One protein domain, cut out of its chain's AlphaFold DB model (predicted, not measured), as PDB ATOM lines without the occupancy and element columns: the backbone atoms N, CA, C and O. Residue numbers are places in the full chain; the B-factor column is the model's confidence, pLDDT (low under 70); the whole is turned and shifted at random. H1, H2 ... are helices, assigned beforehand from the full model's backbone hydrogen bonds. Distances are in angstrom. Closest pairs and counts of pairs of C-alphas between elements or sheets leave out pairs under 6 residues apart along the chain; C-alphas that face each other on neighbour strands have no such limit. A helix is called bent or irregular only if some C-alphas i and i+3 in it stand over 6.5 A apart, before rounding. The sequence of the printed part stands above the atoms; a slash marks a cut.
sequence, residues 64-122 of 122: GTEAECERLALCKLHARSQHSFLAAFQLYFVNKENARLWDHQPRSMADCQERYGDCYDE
ATOM      1  N   GLY A  64      52.910 -26.346  44.202       57.03
ATOM      2  CA  GLY A  64      51.955 -26.036  45.278       57.03
ATOM      3  C   GLY A  64      50.530 -26.478  44.951       57.03
ATOM      4  O   GLY A  64      50.138 -27.604  45.230       57.03
ATOM      5  N   THR A  65      49.787 -25.580  44.313       62.34
ATOM      6  CA  THR A  65      48.338 -25.675  44.094       62.34
ATOM      7  C   THR A  65      47.945 -26.559  42.908       62.34
ATOM      8  O   THR A  65      46.995 -27.336  43.000       62.34
ATOM      9  N   GLU A  66      48.760 -26.600  41.845       69.88
ATOM     10  CA  GLU A  66      48.546 -27.512  40.705       69.88
ATOM     11  C   GLU A  66      48.509 -28.993  41.131       69.88
ATOM     12  O   GLU A  66      47.727 -29.779  40.595       69.88
ATOM     13  N   ALA A  67      49.328 -29.382  42.115       74.06
ATOM     14  CA  ALA A  67      49.415 -30.766  42.580       74.06
ATOM     15  C   ALA A  67      48.156 -31.213  43.343       74.06
ATOM     16  O   ALA A  67      47.793 -32.390  43.299       74.06
ATOM     17  N   GLU A  68      47.481 -30.293  44.034       78.94
ATOM     18  CA  GLU A  68      46.228 -30.588  44.734       78.94
ATOM     19  C   GLU A  68      45.063 -30.712  43.758       78.94
ATOM     20  O   GLU A  68      44.286 -31.659  43.866       78.94
ATOM     21  N   CYS A  69      45.019 -29.879  42.718       81.50
ATOM     22  CA  CYS A  69      44.055 -30.063  41.636       81.50
ATOM     23  C   CYS A  69      44.284 -31.350  40.842       81.50
ATOM     24  O   CYS A  69      43.324 -32.015  40.444       81.50
ATOM     25  N   GLU A  70      45.540 -31.751  40.631       81.38
ATOM     26  CA  GLU A  70      45.847 -33.041  40.012       81.38
ATOM     27  C   GLU A  70      45.360 -34.215  40.885       81.38
ATOM     28  O   GLU A  70      44.776 -35.171  40.363       81.38
ATOM     29  N   ARG A  71      45.500 -34.122  42.216       85.25
ATOM     30  CA  ARG A  71      44.942 -35.102  43.170       85.25
ATOM     31  C   ARG A  71      43.415 -35.110  43.179       85.25
ATOM     32  O   ARG A  71      42.827 -36.190  43.148       85.25
ATOM     33  N   LEU A  72      42.770 -33.943  43.157       86.88
ATOM     34  CA  LEU A  72      41.312 -33.817  43.074       86.88
ATOM     35  C   LEU A  72      40.775 -34.508  41.816       86.88
ATOM     36  O   LEU A  72      39.822 -35.289  41.887       86.88
ATOM     37  N   ALA A  73      41.404 -34.252  40.665       85.19
ATOM     38  CA  ALA A  73      41.015 -34.841  39.390       85.19
ATOM     39  C   ALA A  73      41.154 -36.371  39.398       85.19
ATOM     40  O   ALA A  73      40.228 -37.072  38.986       85.19
ATOM     41  N   LEU A  74      42.270 -36.900  39.916       87.06
ATOM     42  CA  LEU A  74      42.485 -38.344  40.049       87.06
ATOM     43  C   LEU A  74      41.504 -38.997  41.020       87.06
ATOM     44  O   LEU A  74      40.946 -40.045  40.703       87.06
ATOM     45  N   CYS A  75      41.249 -38.366  42.167       89.12
ATOM     46  CA  CYS A  75      40.300 -38.866  43.159       89.12
ATOM     47  C   CYS A  75      38.888 -38.961  42.561       89.12
ATOM     48  O   CYS A  75      38.245 -40.011  42.636       89.12
ATOM     49  N   LYS A  76      38.433 -37.909  41.867       89.44
ATOM     50  CA  LYS A  76      37.141 -37.907  41.163       89.44
ATOM     51  C   LYS A  76      37.089 -38.953  40.048       89.44
ATOM     52  O   LYS A  76      36.057 -39.597  39.853       89.44
ATOM     53  N   LEU A  77      38.186 -39.150  39.313       87.94
ATOM     54  CA  LEU A  77      38.272 -40.180  38.276       87.94
ATOM     55  C   LEU A  77      38.147 -41.587  38.879       87.94
ATOM     56  O   LEU A  77      37.394 -42.407  38.353       87.94
ATOM     57  N   HIS A  78      38.806 -41.842  40.014       88.94
ATOM     58  CA  HIS A  78      38.691 -43.100  40.749       88.94
ATOM     59  C   HIS A  78      37.270 -43.351  41.253       88.94
ATOM     60  O   HIS A  78      36.712 -44.416  40.990       88.94
ATOM     61  N   ALA A  79      36.649 -42.358  41.889       89.38
ATOM     62  CA  ALA A  79      35.270 -42.456  42.360       89.38
ATOM     63  C   ALA A  79      34.304 -42.800  41.209       89.38
ATOM     64  O   ALA A  79      33.461 -43.687  41.324       89.38
ATOM     65  N   ARG A  80      34.473 -42.163  40.043       88.88
ATOM     66  CA  ARG A  80      33.658 -42.439  38.848       88.88
ATOM     67  C   ARG A  80      33.944 -43.799  38.217       88.88
ATOM     68  O   ARG A  80      33.034 -44.384  37.631       88.88
ATOM     69  N   SER A  81      35.173 -44.306  38.320       87.81
ATOM     70  CA  SER A  81      35.574 -45.592  37.729       87.81
ATOM     71  C   SER A  81      34.782 -46.780  38.280       87.81
ATOM     72  O   SER A  81      34.573 -47.753  37.562       87.81
ATOM     73  N   GLN A  82      34.253 -46.666  39.502       85.81
ATOM     74  CA  GLN A  82      33.433 -47.706  40.132       85.81
ATOM     75  C   GLN A  82      32.076 -47.908  39.443       85.81
ATOM     76  O   GLN A  82      31.494 -48.986  39.526       85.81
ATOM     77  N   HIS A  83      31.573 -46.882  38.750       88.06
ATOM     78  CA  HIS A  83      30.242 -46.891  38.135       88.06
ATOM     79  C   HIS A  83      30.265 -46.593  36.629       88.06
ATOM     80  O   HIS A  83      29.233 -46.678  35.967       88.06
ATOM     81  N   SER A  84      31.422 -46.233  36.066       87.62
ATOM     82  CA  SER A  84      31.569 -45.856  34.661       87.62
ATOM     83  C   SER A  84      32.764 -46.551  34.020       87.62
ATOM     84  O   SER A  84      33.919 -46.274  34.350       87.62
ATOM     85  N   PHE A  85      32.478 -47.391  33.022       82.56
ATOM     86  CA  PHE A  85      33.497 -48.071  32.222       82.56
ATOM     87  C   PHE A  85      34.482 -47.091  31.570       82.56
ATOM     88  O   PHE A  85      35.684 -47.329  31.582       82.56
ATOM     89  N   LEU A  86      33.997 -45.959  31.048       83.69
ATOM     90  CA  LEU A  86      34.862 -44.952  30.424       83.69
ATOM     91  C   LEU A  86      35.832 -44.321  31.429       83.69
ATOM     92  O   LEU A  86      36.990 -44.091  31.094       83.69
ATOM     93  N   ALA A  87      35.387 -44.076  32.663       82.94
ATOM     94  CA  ALA A  87      36.264 -43.566  33.713       82.94
ATOM     95  C   ALA A  87      37.305 -44.614  34.138       82.94
ATOM     96  O   ALA A  87      38.468 -44.269  34.324       82.94
ATOM     97  N   ALA A  88      36.921 -45.894  34.220       81.94
ATOM     98  CA  ALA A  88      37.852 -46.997  34.470       81.94
ATOM     99  C   ALA A  88      38.879 -47.168  33.336       81.94
ATOM    100  O   ALA A  88      40.064 -47.373  33.592       81.94
ATOM    101  N   PHE A  89      38.448 -47.014  32.082       82.94
ATOM    102  CA  PHE A  89      39.337 -47.012  30.922       82.94
ATOM    103  C   PHE A  89      40.331 -45.847  30.984       82.94
ATOM    104  O   PHE A  89      41.529 -46.050  30.824       82.94
ATOM    105  N   GLN A  90      39.863 -44.633  31.281       80.06
ATOM    106  CA  GLN A  90      40.737 -43.468  31.453       80.06
ATOM    107  C   GLN A  90      41.746 -43.667  32.590       80.06
ATOM    108  O   GLN A  90      42.911 -43.308  32.428       80.06
ATOM    109  N   LEU A  91      41.321 -44.289  33.693       80.69
ATOM    110  CA  LEU A  91      42.173 -44.674  34.821       80.69
ATOM    111  C   LEU A  91      43.390 -45.498  34.396       80.69
ATOM    112  O   LEU A  91      44.503 -45.275  34.862       80.69
ATOM    113  N   TYR A  92      43.153 -46.473  33.518       76.81
ATOM    114  CA  TYR A  92      44.160 -47.431  33.080       76.81
ATOM    115  C   TYR A  92      45.294 -46.757  32.297       76.81
ATOM    116  O   TYR A  92      46.442 -47.190  32.357       76.81
ATOM    117  N   PHE A  93      44.986 -45.660  31.601       77.25
ATOM    118  CA  PHE A  93      45.947 -44.894  30.807       77.25
ATOM    119  C   PHE A  93      46.495 -43.657  31.526       77.25
ATOM    120  O   PHE A  93      47.105 -42.795  30.883       77.25
ATOM    121  N   VAL A  94      46.314 -43.566  32.848       74.88
ATOM    122  CA  VAL A  94      46.912 -42.495  33.648       74.88
ATOM    123  C   VAL A  94      48.441 -42.580  33.582       74.88
ATOM    124  O   VAL A  94      49.043 -43.622  33.840       74.88
ATOM    125  N   ASN A  95      49.089 -41.464  33.238       67.25
ATOM    126  CA  ASN A  95      50.549 -41.376  33.142       67.25
ATOM    127  C   ASN A  95      51.240 -41.757  34.473       67.25
ATOM    128  O   ASN A  95      50.750 -41.438  35.555       67.25
ATOM    129  N   LYS A  96      52.428 -42.376  34.406       69.38
ATOM    130  CA  LYS A  96      53.207 -42.851  35.568       69.38
ATOM    131  C   LYS A  96      53.481 -41.754  36.603       69.38
ATOM    132  O   LYS A  96      53.583 -42.047  37.790       69.38
ATOM    133  N   GLU A  97      53.625 -40.506  36.164       65.06
ATOM    134  CA  GLU A  97      53.827 -39.360  37.060       65.06
ATOM    135  C   GLU A  97      52.569 -39.042  37.884       65.06
ATOM    136  O   GLU A  97      52.682 -38.794  39.081       65.06
ATOM    137  N   ASN A  98      51.383 -39.180  37.290       66.19
ATOM    138  CA  ASN A  98      50.093 -38.961  37.946       66.19
ATOM    139  C   ASN A  98      49.667 -40.161  38.797       66.19
ATOM    140  O   ASN A  98      49.098 -39.990  39.868       66.19
ATOM    141  N   ALA A  99      50.034 -41.379  38.393       72.94
ATOM    142  CA  ALA A  99      49.827 -42.577  39.206       72.94
ATOM    143  C   ALA A  99      50.551 -42.508  40.567       72.94
ATOM    144  O   ALA A  99      50.169 -43.200  41.501       72.94
ATOM    145  N   ARG A 100      51.579 -41.661  40.723       77.50
ATOM    146  CA  ARG A 100      52.226 -41.422  42.029       77.50
ATOM    147  C   ARG A 100      51.374 -40.594  42.988       77.50
ATOM    148  O   ARG A 100      51.590 -40.668  44.190       77.50
ATOM    149  N   LEU A 101      50.456 -39.787  42.462       74.94
ATOM    150  CA  LEU A 101      49.514 -38.976  43.238       74.94
ATOM    151  C   LEU A 101      48.239 -39.760  43.582       74.94
ATOM    152  O   LEU A 101      47.315 -39.206  44.172       74.94
ATOM    153  N   TRP A 102      48.188 -41.033  43.192       78.12
ATOM    154  CA  TRP A 102      47.044 -41.906  43.360       78.12
ATOM    155  C   TRP A 102      46.813 -42.266  44.833       78.12
ATOM    156  O   TRP A 102      47.672 -42.872  45.471       78.12
ATOM    157  N   ASP A 103      45.625 -41.946  45.357       76.50
ATOM    158  CA  ASP A 103      45.138 -42.520  46.614       76.50
ATOM    159  C   ASP A 103      44.525 -43.894  46.313       76.50
ATOM    160  O   ASP A 103      43.539 -44.013  45.584       76.50
ATOM    161  N   HIS A 104      45.126 -44.956  46.854       79.00
ATOM    162  CA  HIS A 104      44.637 -46.323  46.668       79.00
ATOM    163  C   HIS A 104      43.322 -46.596  47.410       79.00
ATOM    164  O   HIS A 104      42.712 -47.643  47.187       79.00
ATOM    165  N   GLN A 105      42.866 -45.689  48.280       84.00
ATOM    166  CA  GLN A 105      41.576 -45.849  48.934       84.00
ATOM    167  C   GLN A 105      40.409 -45.506  47.992       84.00
ATOM    168  O   GLN A 105      40.437 -44.485  47.297       84.00
ATOM    169  N   PRO A 106      39.343 -46.327  47.971       83.00
ATOM    170  CA  PRO A 106      38.092 -45.943  47.334       83.00
ATOM    171  C   PRO A 106      37.485 -44.760  48.099       83.00
ATOM    172  O   PRO A 106      37.368 -44.791  49.323       83.00
ATOM    173  N   ARG A 107      37.120 -43.711  47.364       87.75
ATOM    174  CA  ARG A 107      36.558 -42.460  47.889       87.75
ATOM    175  C   ARG A 107      35.269 -42.136  47.154       87.75
ATOM    176  O   ARG A 107      35.144 -42.464  45.972       87.75
ATOM    177  N   SER A 108      34.341 -41.466  47.829       90.06
ATOM    178  CA  SER A 108      33.192 -40.859  47.162       90.06
ATOM    179  C   SER A 108      33.580 -39.530  46.500       90.06
ATOM    180  O   SER A 108      34.608 -38.927  46.813       90.06
ATOM    181  N   MET A 109      32.738 -39.041  45.583       88.31
ATOM    182  CA  MET A 109      32.938 -37.728  44.951       88.31
ATOM    183  C   MET A 109      32.951 -36.582  45.973       88.31
ATOM    184  O   MET A 109      33.682 -35.612  45.778       88.31
ATOM    185  N   ALA A 110      32.162 -36.705  47.046       88.88
ATOM    186  CA  ALA A 110      32.102 -35.722  48.122       88.88
ATOM    187  C   ALA A 110      33.411 -35.704  48.924       88.88
ATOM    188  O   ALA A 110      33.995 -34.637  49.086       88.88
ATOM    189  N   ASP A 111      33.936 -36.877  49.300       89.50
ATOM    190  CA  ASP A 111      35.201 -36.985  50.046       89.50
ATOM    191  C   ASP A 111      36.381 -36.388  49.265       89.50
ATOM    192  O   ASP A 111      37.303 -35.809  49.840       89.50
ATOM    193  N   CYS A 112      36.376 -36.537  47.935       88.88
ATOM    194  CA  CYS A 112      37.391 -35.935  47.075       88.88
ATOM    195  C   CYS A 112      37.326 -34.402  47.100       88.88
ATOM    196  O   CYS A 112      38.371 -33.755  47.136       88.88
ATOM    197  N   GLN A 113      36.116 -33.831  47.065       87.88
ATOM    198  CA  GLN A 113      35.908 -32.383  47.100       87.88
ATOM    199  C   GLN A 113      36.231 -31.802  48.479       87.88
ATOM    200  O   GLN A 113      36.827 -30.742  48.546       87.88
ATOM    201  N   GLU A 114      35.906 -32.496  49.567       88.56
ATOM    202  CA  GLU A 114      36.254 -32.049  50.922       88.56
ATOM    203  C   GLU A 114      37.773 -31.971  51.134       88.56
ATOM    204  O   GLU A 114      38.268 -31.080  51.811       88.56
ATOM    205  N   ARG A 115      38.533 -32.903  50.549       83.81
ATOM    206  CA  ARG A 115      39.985 -33.003  50.777       83.81
ATOM    207  C   ARG A 115      40.842 -32.153  49.859       83.81
ATOM    208  O   ARG A 115      41.942 -31.782  50.250       83.81
ATOM    209  N   TYR A 116      40.406 -31.973  48.619       84.44
ATOM    210  CA  TYR A 116      41.205 -31.321  47.581       84.44
ATOM    211  C   TYR A 116      40.431 -30.204  46.867       84.44
ATOM    212  O   TYR A 116      40.876 -29.735  45.825       84.44
ATOM    213  N   GLY A 117      39.245 -29.830  47.361       80.38
ATOM    214  CA  GLY A 117      38.354 -28.850  46.731       80.38
ATOM    215  C   GLY A 117      38.915 -27.437  46.707       80.38
ATOM    216  O   GLY A 117      38.714 -26.751  45.709       80.38
ATOM    217  N   ASP A 118      39.701 -27.088  47.726       81.19
ATOM    218  CA  ASP A 118      40.348 -25.781  47.895       81.19
ATOM    219  C   ASP A 118      41.347 -25.452  46.770       81.19
ATOM    220  O   ASP A 118      41.833 -24.331  46.654       81.19
ATOM    221  N   CYS A 119      41.662 -26.417  45.901       75.44
ATOM    222  CA  CYS A 119      42.615 -26.227  44.816       75.44
ATOM    223  C   CYS A 119      42.157 -25.196  43.759       75.44
ATOM    224  O   CYS A 119      42.991 -24.710  42.997       75.44
ATOM    225  N   TYR A 120      40.853 -24.898  43.684       64.69
ATOM    226  CA  TYR A 120      40.273 -23.916  42.757       64.69
ATOM    227  C   TYR A 120      39.924 -22.575  43.423       64.69
ATOM    228  O   TYR A 120      39.452 -21.682  42.724       64.69
ATOM    229  N   ASP A 121      40.155 -22.433  44.731       63.31
ATOM    230  CA  ASP A 121      39.766 -21.257  45.523       63.31
ATOM    231  C   ASP A 121      40.892 -20.198  45.626       63.31
ATOM    232  O   ASP A 121      40.963 -19.457  46.609       63.31
ATOM    233  N   GLU A 122      41.780 -20.119  44.621       49.97
ATOM    234  CA  GLU A 122      42.784 -19.036  44.491       49.97
ATOM    235  C   GLU A 122      42.178 -17.709  43.996       49.97
ATOM    236  O   GLU A 122      41.443 -17.711  42.980       49.97
TER     237      GLU A 122
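This is residues 64 to 122 of the 122 residues of the protein "uncharacterized protein LOC113500952 isoform X1" of Trichoplusia ni (UniProt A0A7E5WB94). One long helix, H1, makes the middle of the domain, with H4 side by side with it and running back the other way, while H2 packs on the last turns of H1 at a steep angle. The very short H3 lies near H1 on the side away from H4, and the link of residues 100 to 108 crosses over H1 from H3 to H4. The printed part has 59 residues with four named helices, H1, H2, H3 and H4 in that order, and no named strand; its class is all helix, with 41 residues in the helices. It is compact, with a radius of gyration of the C-alphas of 11.1 A, and spans 33 by 24 by 17 A.

H1, residues 65 to 81, touches H4, residues 109 to 120, at a shallow tilt of 22 degrees, and they run opposite ways. Their closest C-alphas are those of Leu 72 and Tyr 116, 5.2 A apart, and their centres are 8.5 A apart. With residues 77 to 81 alone, H1 touches H2, residues 85 to 92, at a steep tilt of 47 degrees, opposite ways. The closest C-alphas there are those of Ser 81 and Ala 88, 4.2 A apart. H3, residues 96 to 99, is close to H1 but not clearly touching it: the closest C-alphas, those of Glu 70 and Asn 98, are 7.6 A apart. H2 and H4 are apart, and H3 is apart from both H2 and H4. In H1 and H2 every O i to N i+4 pair is within hydrogen-bond range; in H4 5 of 8 are, and H3 is too short for such a pair.

H1 is the longest helix, with 17 residues and 24.5 A from first to last C-alpha; C-alpha 65 is at (48.338, -25.675, 44.094) and C-alpha 81 at (35.574, -45.592, 37.729). H4 has 12 residues over 15.8 A and ends with C-alpha 120 at (40.273, -23.916, 42.757). H4 is irregular: C-alphas 115 and 118 are 7.8 A apart, where about 5 A is the distance in a regular helix. H2 has 8 residues and measures 10.7 A from first to last C-alpha, and H3 has 4 residues and measures 5.0 A.

The two C-alphas farthest apart are those of Phe 85 and Glu 122, 32.9 A, while those of Gly 64 and Glu 122, the first and last printed, are 11.6 A apart. The printed part has no cut, and residue 122 is the chain's last. The links H1 to H2 and H2 to H3, three residues each, are tight; the link H3 to H4, nine residues, is short. The mean pLDDT of the printed part is 80.1, and residues 64 to 66, 95 to 98 and 120 to 122 are under 70.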